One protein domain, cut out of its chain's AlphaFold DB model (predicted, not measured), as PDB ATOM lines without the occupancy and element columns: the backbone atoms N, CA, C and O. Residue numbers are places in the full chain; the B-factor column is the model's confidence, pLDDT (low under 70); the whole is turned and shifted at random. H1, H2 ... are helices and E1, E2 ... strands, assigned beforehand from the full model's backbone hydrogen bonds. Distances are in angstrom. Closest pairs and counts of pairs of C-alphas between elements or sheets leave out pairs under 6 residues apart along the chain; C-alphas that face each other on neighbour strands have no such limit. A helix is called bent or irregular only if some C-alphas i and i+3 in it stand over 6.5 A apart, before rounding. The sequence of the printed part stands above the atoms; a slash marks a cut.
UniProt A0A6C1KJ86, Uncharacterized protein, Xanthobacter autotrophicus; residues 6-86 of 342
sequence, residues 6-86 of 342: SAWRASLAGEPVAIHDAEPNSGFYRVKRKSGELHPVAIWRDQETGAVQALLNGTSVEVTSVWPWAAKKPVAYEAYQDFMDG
ATOM      1  N   SER A   6      42.329 -25.819 -59.081       86.19
ATOM      2  CA  SER A   6      41.287 -25.165 -59.891       86.19
ATOM      3  C   SER A   6      39.949 -25.049 -59.151       86.19
ATOM      4  O   SER A   6      39.387 -23.960 -59.069       86.19
ATOM      5  N   ALA A   7      39.489 -26.139 -58.532       84.62
ATOM      6  CA  ALA A   7      38.262 -26.178 -57.737       84.62
ATOM      7  C   ALA A   7      38.313 -25.231 -56.523       84.62
ATOM      8  O   ALA A   7      37.331 -24.567 -56.204       84.62
ATOM      9  N   TRP A   8      39.463 -25.114 -55.858       90.44
ATOM     10  CA  TRP A   8      39.628 -24.180 -54.742       90.44
ATOM     11  C   TRP A   8      39.602 -22.717 -55.200       90.44
ATOM     12  O   TRP A   8      38.928 -21.905 -54.569       90.44
ATOM     13  N   ARG A   9      40.247 -22.376 -56.326       86.69
ATOM     14  CA  ARG A   9      40.203 -21.004 -56.867       86.69
ATOM     15  C   ARG A   9      38.802 -20.603 -57.335       86.69
ATOM     16  O   ARG A   9      38.387 -19.484 -57.058       86.69
ATOM     17  N   ALA A  10      38.064 -21.516 -57.965       81.81
ATOM     18  CA  ALA A  10      36.662 -21.296 -58.330       81.81
ATOM     19  C   ALA A  10      35.780 -21.088 -57.081       81.81
ATOM     20  O   ALA A  10      35.003 -20.139 -57.013       81.81
ATOM     21  N   SER A  11      35.980 -21.904 -56.038       84.50
ATOM     22  CA  SER A  11      35.266 -21.776 -54.758       84.50
ATOM     23  C   SER A  11      35.565 -20.445 -54.050       84.50
ATOM     24  O   SER A  11      34.658 -19.809 -53.518       84.50
ATOM     25  N   LEU A  12      36.815 -19.966 -54.102       82.56
ATOM     26  CA  LEU A  12      37.197 -18.638 -53.600       82.56
ATOM     27  C   LEU A  12      36.553 -17.486 -54.375       82.56
ATOM     28  O   LEU A  12      36.206 -16.474 -53.776       82.56
ATOM     29  N   ALA A  13      36.381 -17.638 -55.688       78.19
ATOM     30  CA  ALA A  13      35.699 -16.661 -56.533       78.19
ATOM     31  C   ALA A  13      34.164 -16.677 -56.361       78.19
ATOM     32  O   ALA A  13      33.466 -15.886 -56.994       78.19
ATOM     33  N   GLY A  14      33.631 -17.560 -55.504       74.25
ATOM     34  CA  GLY A  14      32.194 -17.724 -55.282       74.25
ATOM     35  C   GLY A  14      31.486 -18.516 -56.383       74.25
ATOM     36  O   GLY A  14      30.255 -18.519 -56.434       74.25
ATOM     37  N   GLU A  15      32.232 -19.187 -57.260       78.44
ATOM     38  CA  GLU A  15      31.665 -20.047 -58.294       78.44
ATOM     39  C   GLU A  15      31.167 -21.373 -57.689       78.44
ATOM     40  O   GLU A  15      31.746 -21.892 -56.727       78.44
ATOM     41  N   PRO A  16      30.086 -21.958 -58.233       74.25
ATOM     42  CA  PRO A  16      29.570 -23.230 -57.750       74.25
ATOM     43  C   PRO A  16      30.548 -24.365 -58.076       74.25
ATOM     44  O   PRO A  16      30.744 -24.728 -59.234       74.25
ATOM     45  N   VAL A  17      31.127 -24.965 -57.036       82.25
ATOM     46  CA  VAL A  17      32.042 -26.110 -57.139       82.25
ATOM     47  C   VAL A  17      31.382 -27.345 -56.539       82.25
ATOM     48  O   VAL A  17      30.783 -27.281 -55.463       82.25
ATOM     49  N   ALA A  18      31.490 -28.484 -57.225       80.56
ATOM     50  CA  ALA A  18      31.005 -29.758 -56.708       80.56
ATOM     51  C   ALA A  18      31.811 -30.165 -55.460       80.56
ATOM     52  O   ALA A  18      33.039 -30.265 -55.494       80.56
ATOM     53  N   ILE A  19      31.106 -30.372 -54.347       82.62
ATOM     54  CA  ILE A  19      31.674 -30.829 -53.077       82.62
ATOM     55  C   ILE A  19      31.140 -32.236 -52.823       82.62
ATOM     56  O   ILE A  19      29.940 -32.413 -52.610       82.62
ATOM     57  N   HIS A  20      32.035 -33.221 -52.828       82.06
ATOM     58  CA  HIS A  20      31.719 -34.612 -52.527       82.06
ATOM     59  C   HIS A  20      32.558 -35.096 -51.347       82.06
ATOM     60  O   HIS A  20      33.769 -34.891 -51.313       82.06
ATOM     61  N   ASP A  21      31.934 -35.778 -50.388       73.81
ATOM     62  CA  ASP A  21      32.618 -36.254 -49.176       73.81
ATOM     63  C   ASP A  21      33.726 -37.277 -49.482       73.81
ATOM     64  O   ASP A  21      34.735 -37.327 -48.783       73.81
ATOM     65  N   ALA A  22      33.551 -38.065 -50.549       76.56
ATOM     66  CA  ALA A  22      34.509 -39.074 -51.004       76.56
ATOM     67  C   ALA A  22      35.619 -38.511 -51.911       76.56
ATOM     68  O   ALA A  22      36.615 -39.193 -52.146       76.56
ATOM     69  N   GLU A  23      35.475 -37.276 -52.404       82.69
ATOM     70  CA  GLU A  23      36.425 -36.654 -53.333       82.69
ATOM     71  C   GLU A  23      36.845 -35.264 -52.831       82.69
ATOM     72  O   GLU A  23      36.309 -34.245 -53.271       82.69
ATOM     73  N   PRO A  24      37.813 -35.197 -51.896       87.12
ATOM     74  CA  PRO A  24      38.321 -33.926 -51.404       87.12
ATOM     75  C   PRO A  24      39.008 -33.110 -52.503       87.12
ATOM     76  O   PRO A  24      39.851 -33.629 -53.250       87.12
ATOM     77  N   ASN A  25      38.673 -31.819 -52.565       89.38
ATOM     78  CA  ASN A  25      39.306 -30.859 -53.469       89.38
ATOM     79  C   ASN A  25      40.579 -30.292 -52.826       89.38
ATOM     80  O   ASN A  25      40.542 -29.812 -51.687       89.38
ATOM     81  N   SER A  26      41.693 -30.285 -53.566       92.62
ATOM     82  CA  SER A  26      42.937 -29.666 -53.100       92.62
ATOM     83  C   SER A  26      42.757 -28.155 -52.938       92.62
ATOM     84  O   SER A  26      42.137 -27.501 -53.777       92.62
ATOM     85  N   GLY A  27      43.300 -27.588 -51.864       92.62
ATOM     86  CA  GLY A  27      43.127 -26.178 -51.534       92.62
ATOM     87  C   GLY A  27      43.474 -25.838 -50.092       92.62
ATOM     88  O   GLY A  27      43.930 -26.687 -49.323       92.62
ATOM     89  N   PHE A  28      43.216 -24.581 -49.744       93.38
ATOM     90  CA  PHE A  28      43.425 -24.029 -48.410       93.38
ATOM     91  C   PHE A  28      42.083 -23.626 -47.804       93.38
ATOM     92  O   PHE A  28      41.264 -22.966 -48.449       93.38
ATOM     93  N   TYR A  29      41.858 -24.038 -46.561       93.31
ATOM     94  CA  TYR A  29      40.574 -23.928 -45.876       93.31
ATOM     95  C   TYR A  29      40.754 -23.538 -44.407       93.31
ATOM     96  O   TYR A  29      41.849 -23.631 -43.851       93.31
ATOM     97  N   ARG A  30      39.651 -23.165 -43.750       91.06
ATOM     98  CA  ARG A  30      39.593 -22.964 -42.292       91.06
ATOM     99  C   ARG A  30      38.533 -23.842 -41.637       91.06
ATOM    100  O   ARG A  30      37.407 -23.935 -42.133       91.06
ATOM    101  N   VAL A  31      38.848 -24.450 -40.490       90.69
ATOM    102  CA  VAL A  31      37.903 -25.300 -39.734       90.69
ATOM    103  C   VAL A  31      37.779 -24.824 -38.298       90.69
ATOM    104  O   VAL A  31      38.761 -24.434 -37.680       90.69
ATOM    105  N   LYS A  32      36.566 -24.908 -37.746       85.44
ATOM    106  CA  LYS A  32      36.312 -24.620 -36.332       85.44
ATOM    107  C   LYS A  32      36.409 -25.915 -35.529       85.44
ATOM    108  O   LYS A  32      35.648 -26.846 -35.799       85.44
ATOM    109  N   ARG A  33      37.325 -25.992 -34.562       81.75
ATOM    110  CA  ARG A  33      37.448 -27.153 -33.663       81.75
ATOM    111  C   ARG A  33      36.429 -27.082 -32.521       81.75
ATOM    112  O   ARG A  33      35.758 -26.072 -32.322       81.75
ATOM    113  N   LYS A  34      36.318 -28.172 -31.751       69.50
ATOM    114  CA  LYS A  34      35.452 -28.238 -30.558       69.50
ATOM    115  C   LYS A  34      35.837 -27.204 -29.486       69.50
ATOM    116  O   LYS A  34      34.956 -26.799 -28.738       69.50
ATOM    117  N   SER A  35      37.101 -26.761 -29.452       62.28
ATOM    118  CA  SER A  35      37.580 -25.654 -28.604       62.28
ATOM    119  C   SER A  35      36.992 -24.293 -28.998       62.28
ATOM    120  O   SER A  35      36.980 -23.375 -28.190       62.28
ATOM    121  N   GLY A  36      36.453 -24.166 -30.215       66.50
ATOM    122  CA  GLY A  36      35.918 -22.918 -30.754       66.50
ATOM    123  C   GLY A  36      36.899 -22.145 -31.638       66.50
ATOM    124  O   GLY A  36      36.450 -21.253 -32.355       66.50
ATOM    125  N   GLU A  37      38.174 -22.532 -31.649       78.88
ATOM    126  CA  GLU A  37      39.245 -21.914 -32.440       78.88
ATOM    127  C   GLU A  37      39.171 -22.305 -33.922       78.88
ATOM    128  O   GLU A  37      38.744 -23.413 -34.281       78.88
ATOM    129  N   LEU A  38      39.581 -21.372 -34.784       85.75
ATOM    130  CA  LEU A  38      39.685 -21.567 -36.227       85.75
ATOM    131  C   LEU A  38      41.112 -21.973 -36.587       85.75
ATOM    132  O   LEU A  38      42.030 -21.179 -36.423       85.75
ATOM    133  N   HIS A  39      41.282 -23.175 -37.132       89.00
ATOM    134  CA  HIS A  39      42.584 -23.686 -37.559       89.00
ATOM    135  C   HIS A  39      42.699 -23.768 -39.085       89.00
ATOM    136  O   HIS A  39      41.699 -24.062 -39.761       89.00
ATOM    137  N   PRO A  40      43.909 -23.558 -39.628       92.44
ATOM    138  CA  PRO A  40      44.180 -23.632 -41.048       92.44
ATOM    139  C   PRO A  40      44.277 -25.091 -41.479       92.44
ATOM    140  O   PRO A  40      44.836 -25.935 -40.773       92.44
ATOM    141  N   VAL A  41      43.725 -25.380 -42.653       94.38
ATOM    142  CA  VAL A  41      43.798 -26.692 -43.285       94.38
ATOM    143  C   VAL A  41      44.333 -26.558 -44.698       94.38
ATOM    144  O   VAL A  41      43.791 -25.797 -45.495       94.38
ATOM    145  N   ALA A  42      45.363 -27.335 -45.013       94.38
ATOM    146  CA  ALA A  42      45.845 -27.529 -46.375       94.38
ATOM    147  C   ALA A  42      45.509 -28.951 -46.816       94.38
ATOM    148  O   ALA A  42      45.776 -29.894 -46.077       94.38
ATOM    149  N   ILE A  43      44.938 -29.105 -48.009       94.19
ATOM    150  CA  ILE A  43      44.662 -30.405 -48.631       94.19
ATOM    151  C   ILE A  43      45.325 -30.411 -50.003       94.19
ATOM    152  O   ILE A  43      45.136 -29.476 -50.783       94.19
ATOM    153  N   TRP A  44      46.092 -31.451 -50.317       93.19
ATOM    154  CA  TRP A  44      46.691 -31.609 -51.641       93.19
ATOM    155  C   TRP A  44      46.816 -33.078 -52.027       93.19
ATOM    156  O   TRP A  44      46.791 -33.969 -51.181       93.19
ATOM    157  N   ARG A  45      46.943 -33.330 -53.328       89.81
ATOM    158  CA  ARG A  45      47.299 -34.640 -53.869       89.81
ATOM    159  C   ARG A  45      48.800 -34.686 -54.067       89.81
ATOM    160  O   ARG A  45      49.376 -33.809 -54.718       89.81
ATOM    161  N   ASP A  46      49.409 -35.701 -53.482       86.19
ATOM    162  CA  ASP A  46      50.820 -35.995 -53.635       86.19
ATOM    163  C   ASP A  46      51.129 -36.383 -55.088       86.19
ATOM    164  O   ASP A  46      50.393 -37.161 -55.700       86.19
ATOM    165  N   GLN A  47      52.188 -35.809 -55.661       78.50
ATOM    166  CA  GLN A  47      52.491 -35.992 -57.084       78.50
ATOM    167  C   GLN A  47      53.141 -37.342 -57.402       78.50
ATOM    168  O   GLN A  47      53.072 -37.777 -58.551       78.50
ATOM    169  N   GLU A  48      53.737 -38.012 -56.414       77.69
ATOM    170  CA  GLU A  48      54.430 -39.290 -56.604       77.69
ATOM    171  C   GLU A  48      53.508 -40.480 -56.318       77.69
ATOM    172  O   GLU A  48      53.506 -41.470 -57.046       77.69
ATOM    173  N   THR A  49      52.689 -40.371 -55.274       81.06
ATOM    174  CA  THR A  49      51.829 -41.454 -54.773       81.06
ATOM    175  C   THR A  49      50.360 -41.295 -55.163       81.06
ATOM    176  O   THR A  49      49.588 -42.247 -55.053       81.06
ATOM    177  N   GLY A  50      49.936 -40.102 -55.599       80.12
ATOM    178  CA  GLY A  50      48.536 -39.788 -55.909       80.12
ATOM    179  C   GLY A  50      47.611 -39.735 -54.685       80.12
ATOM    180  O   GLY A  50      46.410 -39.486 -54.834       80.12
ATOM    181  N   ALA A  51      48.148 -39.957 -53.480       85.75
ATOM    182  CA  ALA A  51      47.399 -39.938 -52.232       85.75
ATOM    183  C   ALA A  51      46.976 -38.509 -51.866       85.75
ATOM    184  O   ALA A  51      47.728 -37.552 -52.055       85.75
ATOM    185  N   VAL A  52      45.765 -38.357 -51.325       88.88
ATOM    186  CA  VAL A  52      45.303 -37.072 -50.783       88.88
ATOM    187  C   VAL A  52      45.856 -36.931 -49.367       88.88
ATOM    188  O   VAL A  52      45.601 -37.785 -48.522       88.88
ATOM    189  N   GLN A  53      46.590 -35.855 -49.111       90.62
ATOM    190  CA  GLN A  53      47.139 -35.512 -47.803       90.62
ATOM    191  C   GLN A  53      46.438 -34.275 -47.246       90.62
ATOM    192  O   GLN A  53      45.973 -33.417 -48.004       90.62
ATOM    193  N   ALA A  54      46.362 -34.185 -45.918       91.88
ATOM    194  CA  ALA A  54      45.869 -33.004 -45.230       91.88
ATOM    195  C   ALA A  54      46.782 -32.614 -44.065       91.88
ATOM    196  O   ALA A  54      47.191 -33.455 -43.265       91.88
ATOM    197  N   LEU A  55      47.039 -31.315 -43.942       91.62
ATOM    198  CA  LEU A  55      47.607 -30.714 -42.742       91.62
ATOM    199  C   LEU A  55      46.531 -29.911 -42.040       91.62
ATOM    200  O   LEU A  55      45.820 -29.133 -42.673       91.62
ATOM    201  N   LEU A  56      46.467 -30.053 -40.725       89.19
ATOM    202  CA  LEU A  56      45.737 -29.167 -39.841       89.19
ATOM    203  C   LEU A  56      46.742 -28.496 -38.915       89.19
ATOM    204  O   LEU A  56      47.399 -29.178 -38.130       89.19
ATOM    205  N   ASN A  57      46.831 -27.168 -38.983       87.69
ATOM    206  CA  ASN A  57      47.767 -26.399 -38.161       87.69
ATOM    207  C   ASN A  57      49.214 -26.937 -38.249       87.69
ATOM    208  O   ASN A  57      49.877 -27.135 -37.236       87.69
ATOM    209  N   GLY A  58      49.655 -27.295 -39.461       85.25
ATOM    210  CA  GLY A  58      50.978 -27.885 -39.715       85.25
ATOM    211  C   GLY A  58      51.140 -29.365 -39.340       85.25
ATOM    212  O   GLY A  58      52.179 -29.944 -39.638       85.25
ATOM    213  N   THR A  59      50.132 -30.005 -38.739       87.25
ATOM    214  CA  THR A  59      50.178 -31.426 -38.351       87.25
ATOM    215  C   THR A  59      49.438 -32.302 -39.358       87.25
ATOM    216  O   THR A  59      48.317 -31.979 -39.751       87.25
ATOM    217  N   SER A  60      50.037 -33.431 -39.747       91.00
ATOM    218  CA  SER A  60      49.407 -34.415 -40.639       91.00
ATOM    219  C   SER A  60      48.175 -35.047 -40.000       91.00
ATOM    220  O   SER A  60      48.222 -35.514 -38.861       91.00
ATOM    221  N   VAL A  61      47.061 -35.037 -40.731       90.12
ATOM    222  CA  VAL A  61      45.778 -35.588 -40.289       90.12
ATOM    223  C   VAL A  61      45.091 -36.350 -41.414       90.12
ATOM    224  O   VAL A  61      45.278 -36.070 -42.597       90.12
ATOM    225  N   GLU A  62      44.215 -37.277 -41.034       89.38
ATOM    226  CA  GLU A  62      43.332 -37.960 -41.976       89.38
ATOM    227  C   GLU A  62      42.398 -36.960 -42.667       89.38
ATOM    228  O   GLU A  62      41.677 -36.204 -42.006       89.38
ATOM    229  N   VAL A  63      42.367 -36.981 -44.000       89.12
ATOM    230  CA  VAL A  63      41.622 -36.004 -44.815       89.12
ATOM    231  C   VAL A  63      40.128 -36.012 -44.481       89.12
ATOM    232  O   VAL A  63      39.499 -34.960 -44.368       89.12
ATOM    233  N   THR A  64      39.557 -37.192 -44.237       87.69
ATOM    234  CA  THR A  64      38.143 -37.375 -43.870       87.69
ATOM    235  C   THR A  64      37.781 -36.732 -42.529       87.69
ATOM    236  O   THR A  64      36.619 -36.398 -42.302       87.69
ATOM    237  N   SER A  65      38.760 -36.496 -41.647       87.12
ATOM    238  CA  SER A  65      38.537 -35.842 -40.353       87.12
ATOM    239  C   SER A  65      38.343 -34.324 -40.468       87.12
ATOM    240  O   SER A  65      37.771 -33.705 -39.566       87.12
ATOM    241  N   VAL A  66      38.796 -33.723 -41.574       88.81
ATOM    242  CA  VAL A  66      38.771 -32.269 -41.796       88.81
ATOM    243  C   VAL A  66      37.888 -31.855 -42.969       88.81
ATOM    244  O   VAL A  66      37.218 -30.828 -42.878       88.81
ATOM    245  N   TRP A  67      37.823 -32.656 -44.036       90.56
ATOM    246  CA  TRP A  67      37.142 -32.304 -45.285       90.56
ATOM    247  C   TRP A  67      35.659 -31.916 -45.122       90.56
ATOM    248  O   TRP A  67      35.307 -30.825 -45.579       90.56
ATOM    249  N   PRO A  68      34.806 -32.670 -44.393       89.50
ATOM    250  CA  PRO A  68      33.388 -32.316 -44.236       89.50
ATOM    251  C   PRO A  68      33.165 -30.937 -43.597       89.50
ATOM    252  O   PRO A  68      32.158 -30.270 -43.838       89.50
ATOM    253  N   TRP A  69      34.121 -30.492 -42.777       87.62
ATOM    254  CA  TRP A  69      34.070 -29.220 -42.056       87.62
ATOM    255  C   TRP A  69      34.759 -28.078 -42.811       87.62
ATOM    256  O   TRP A  69      34.427 -26.910 -42.591       87.62
ATOM    257  N   ALA A  70      35.712 -28.416 -43.682       88.69
ATOM    258  CA  ALA A  70      36.543 -27.493 -44.446       88.69
ATOM    259  C   ALA A  70      35.936 -27.115 -45.807       88.69
ATOM    260  O   ALA A  70      36.092 -25.978 -46.244       88.69
ATOM    261  N   ALA A  71      35.208 -28.031 -46.457       86.56
ATOM    262  CA  ALA A  71      34.850 -27.936 -47.876       86.56
ATOM    263  C   ALA A  71      34.097 -26.656 -48.294       86.56
ATOM    264  O   ALA A  71      34.217 -26.212 -49.433       86.56
ATOM    265  N   LYS A  72      33.336 -26.044 -47.377       84.69
ATOM    266  CA  LYS A  72      32.565 -24.806 -47.618       84.69
ATOM    267  C   LYS A  72      33.258 -23.530 -47.124       84.69
ATOM    268  O   LYS A  72      32.624 -22.483 -47.053       84.69
ATOM    269  N   LYS A  73      34.516 -23.620 -46.694       88.19
ATOM    270  CA  LYS A  73      35.251 -22.523 -46.047       88.19
ATOM    271  C   LYS A  73      36.635 -22.335 -46.675       88.19
ATOM    272  O   LYS A  73      37.634 -22.491 -45.964       88.19
ATOM    273  N   PRO A  74      36.716 -22.054 -47.987       90.06
ATOM    274  CA  PRO A  74      37.991 -21.783 -48.631       90.06
ATOM    275  C   PRO A  74      38.593 -20.479 -48.089       90.06
ATOM    276  O   PRO A  74      37.869 -19.545 -47.744       90.06
ATOM    277  N   VAL A  75      39.919 -20.424 -48.006       88.56
ATOM    278  CA  VAL A  75      40.683 -19.213 -47.669       88.56
ATOM    279  C   VAL A  75      41.754 -18.969 -48.724       88.56
ATOM    280  O   VAL A  75      42.204 -19.915 -49.375       88.56
ATOM    281  N   ALA A  76      42.144 -17.707 -48.916       88.44
ATOM    282  CA  ALA A  76      43.266 -17.364 -49.783       88.44
ATOM    283  C   ALA A  76      44.563 -18.002 -49.257       88.44
ATOM    284  O   ALA A  76      44.723 -18.204 -48.053       88.44
ATOM    285  N   TYR A  77      45.502 -18.308 -50.155       86.56
ATOM    286  CA  TYR A  77      46.791 -18.881 -49.759       86.56
ATOM    287  C   TYR A  77      47.575 -17.939 -48.837       86.56
ATOM    288  O   TYR A  77      48.159 -18.390 -47.859       86.56
ATOM    289  N   GLU A  78      47.501 -16.635 -49.098       82.38
ATOM    290  CA  GLU A  78      48.085 -15.591 -48.248       82.38
ATOM    291  C   GLU A  78      47.484 -15.621 -46.836       82.38
ATOM    292  O   GLU A  78      48.222 -15.677 -45.863       82.38
ATOM    293  N   ALA A  79      46.157 -15.736 -46.710       76.00
ATOM    294  CA  ALA A  79      45.481 -15.859 -45.414       76.00
ATOM    295  C   ALA A  79      45.870 -17.141 -44.652       76.00
ATOM    296  O   ALA A  79      45.927 -17.150 -43.424       76.00
ATOM    297  N   TYR A  80      46.123 -18.236 -45.375       87.00
ATOM    298  CA  TYR A  80      46.661 -19.466 -44.795       87.00
ATOM    299  C   TYR A  80      48.100 -19.265 -44.298       87.00
ATOM    300  O   TYR A  80      48.413 -19.677 -43.184       87.00
ATOM    301  N   GLN A  81      48.962 -18.623 -45.094       83.38
ATOM    302  CA  GLN A  81      50.340 -18.318 -44.703       83.38
ATOM    303  C   GLN A  81      50.399 -17.361 -43.511       83.38
ATOM    304  O   GLN A  81      51.111 -17.647 -42.560       83.38
ATOM    305  N   ASP A  82      49.601 -16.293 -43.503       77.00
ATOM    306  CA  ASP A  82      49.550 -15.334 -42.397       77.00
ATOM    307  C   ASP A  82      49.152 -16.004 -41.077       77.00
ATOM    308  O   ASP A  82      49.757 -15.725 -40.039       77.00
ATOM    309  N   PHE A  83      48.206 -16.949 -41.107       81.50
ATOM    310  CA  PHE A  83      47.882 -17.740 -39.923       81.50
ATOM    311  C   PHE A  83      49.056 -18.632 -39.499       81.50
ATOM    312  O   PHE A  83      49.385 -18.693 -38.315       81.50
ATOM    313  N   MET A  84      49.691 -19.325 -40.449       79.25
ATOM    314  CA  MET A  84      50.843 -20.196 -40.175       79.25
ATOM    315  C   MET A  84      52.057 -19.417 -39.637       79.25
ATOM    316  O   MET A  84      52.796 -19.951 -38.815       79.25
ATOM    317  N   ASP A  85      52.208 -18.152 -40.031       76.50
ATOM    318  CA  ASP A  85      53.225 -17.210 -39.548       76.50
ATOM    319  C   ASP A  85      52.843 -16.545 -38.207       76.50
ATOM    320  O   ASP A  85      53.562 -15.679 -37.706       76.50
ATOM    321  N   GLY A  86      51.702 -16.920 -37.617       71.38
ATOM    322  CA  GLY A  86      51.245 -16.434 -36.314       71.38
ATOM    323  C   GLY A  86      50.544 -15.072 -36.331       71.38
ATOM    324  O   GLY A  86      50.268 -14.525 -35.266       71.38
TER     325      GLY A  86
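This is residues 6 to 86 of the 342 residues of an uncharacterized protein of Xanthobacter autotrophicus (UniProt A0A6C1KJ86). A twisted antiparallel sheet of four strands makes the core, with the short helix H2 over one face and H3 over the opposite face. H1 sits by the beginning of E1 and only grazes the sheet, and the loop of residues 46 to 51 between E2 and E3 sticks out. The printed part has 81 residues, with three named helices and four named strands in the order H1 E1 E2 E3 E4 H2 H3, and its class is mixed, helices and strands. The sheet's order is E1 - E2 - E3 - E4. The whole is compact, with a radius of gyration of the C-alphas of 12.1 A, and rounded, spanning 30 by 28 by 23 A.

H1, residues 6 to 12, begins with C-alpha 6 at (41.287, -25.165, -59.891) and is 9.9 A long. After residues 13 to 26, with no named element, comes E1, residues 27 to 32, 16.7 A long. E2, residues 38 to 45, is the longest strand at 23.2 A; C-alpha 38 is at (39.685, -21.567, -36.227). E3 is residues 52 to 56, 13.5 A, and E4 residues 59 to 61, 6.4 A. H2, residues 63 to 70, is 9.9 A long and irregular, with C-alphas 65 and 68 7.4 A apart. H3, residues 77 to 84, is 10.5 A long and ends with C-alpha 84 at (50.843, -20.196, -40.175).

The strands form a meander, each the antiparallel neighbour of the one before, in three hairpins. Across E1 and E2, at 148 degrees, N 29 and O 41 are 2.8 A apart, within hydrogen-bond range. Across E2 and E3, at 161 degrees, N 53 and O 44 are 2.8 A apart. Across E3 and E4, at 132 degrees, N 56 and O 59 are 2.8 A apart. The sheet is only just strongly twisted, its C-alphas lying up to 4.4 A off the best plane. H1 only grazes the sheet; its closest C-alphas to E1 are those of Trp 8 and Gly 27, 5.2 A apart. H2 and H3 are on opposite faces of the sheet, in three layers, helices on both faces of a sheet. The closest C-alphas of H2 and E3 are those of Ala 54 and Val 63, 5.2 A apart. H3 has a height over the sheet of 8.8 A and lies over E2 and, only just, with 3 of its C-alphas, over E1. It runs slantwise to the strands, at 53 degrees to E2 on the local plane, and Pro 40 and Tyr 80 have the closest C-alphas of E2 and H3, 6.1 A apart. H1 is apart from H2 and H3, and H2 and H3 are apart. In H1 and H3 every O i to N i+4 pair is within hydrogen-bond range; in H2, 2 of 4 are.

The C-alphas farthest apart, of Gly 36 and Glu 48, are 35.8 A apart. The printed part has no cut. The link from H1 to E1, 14 residues, is long. The mean pLDDT of the printed part is 84.9, and residues 34 to 36 are under 70.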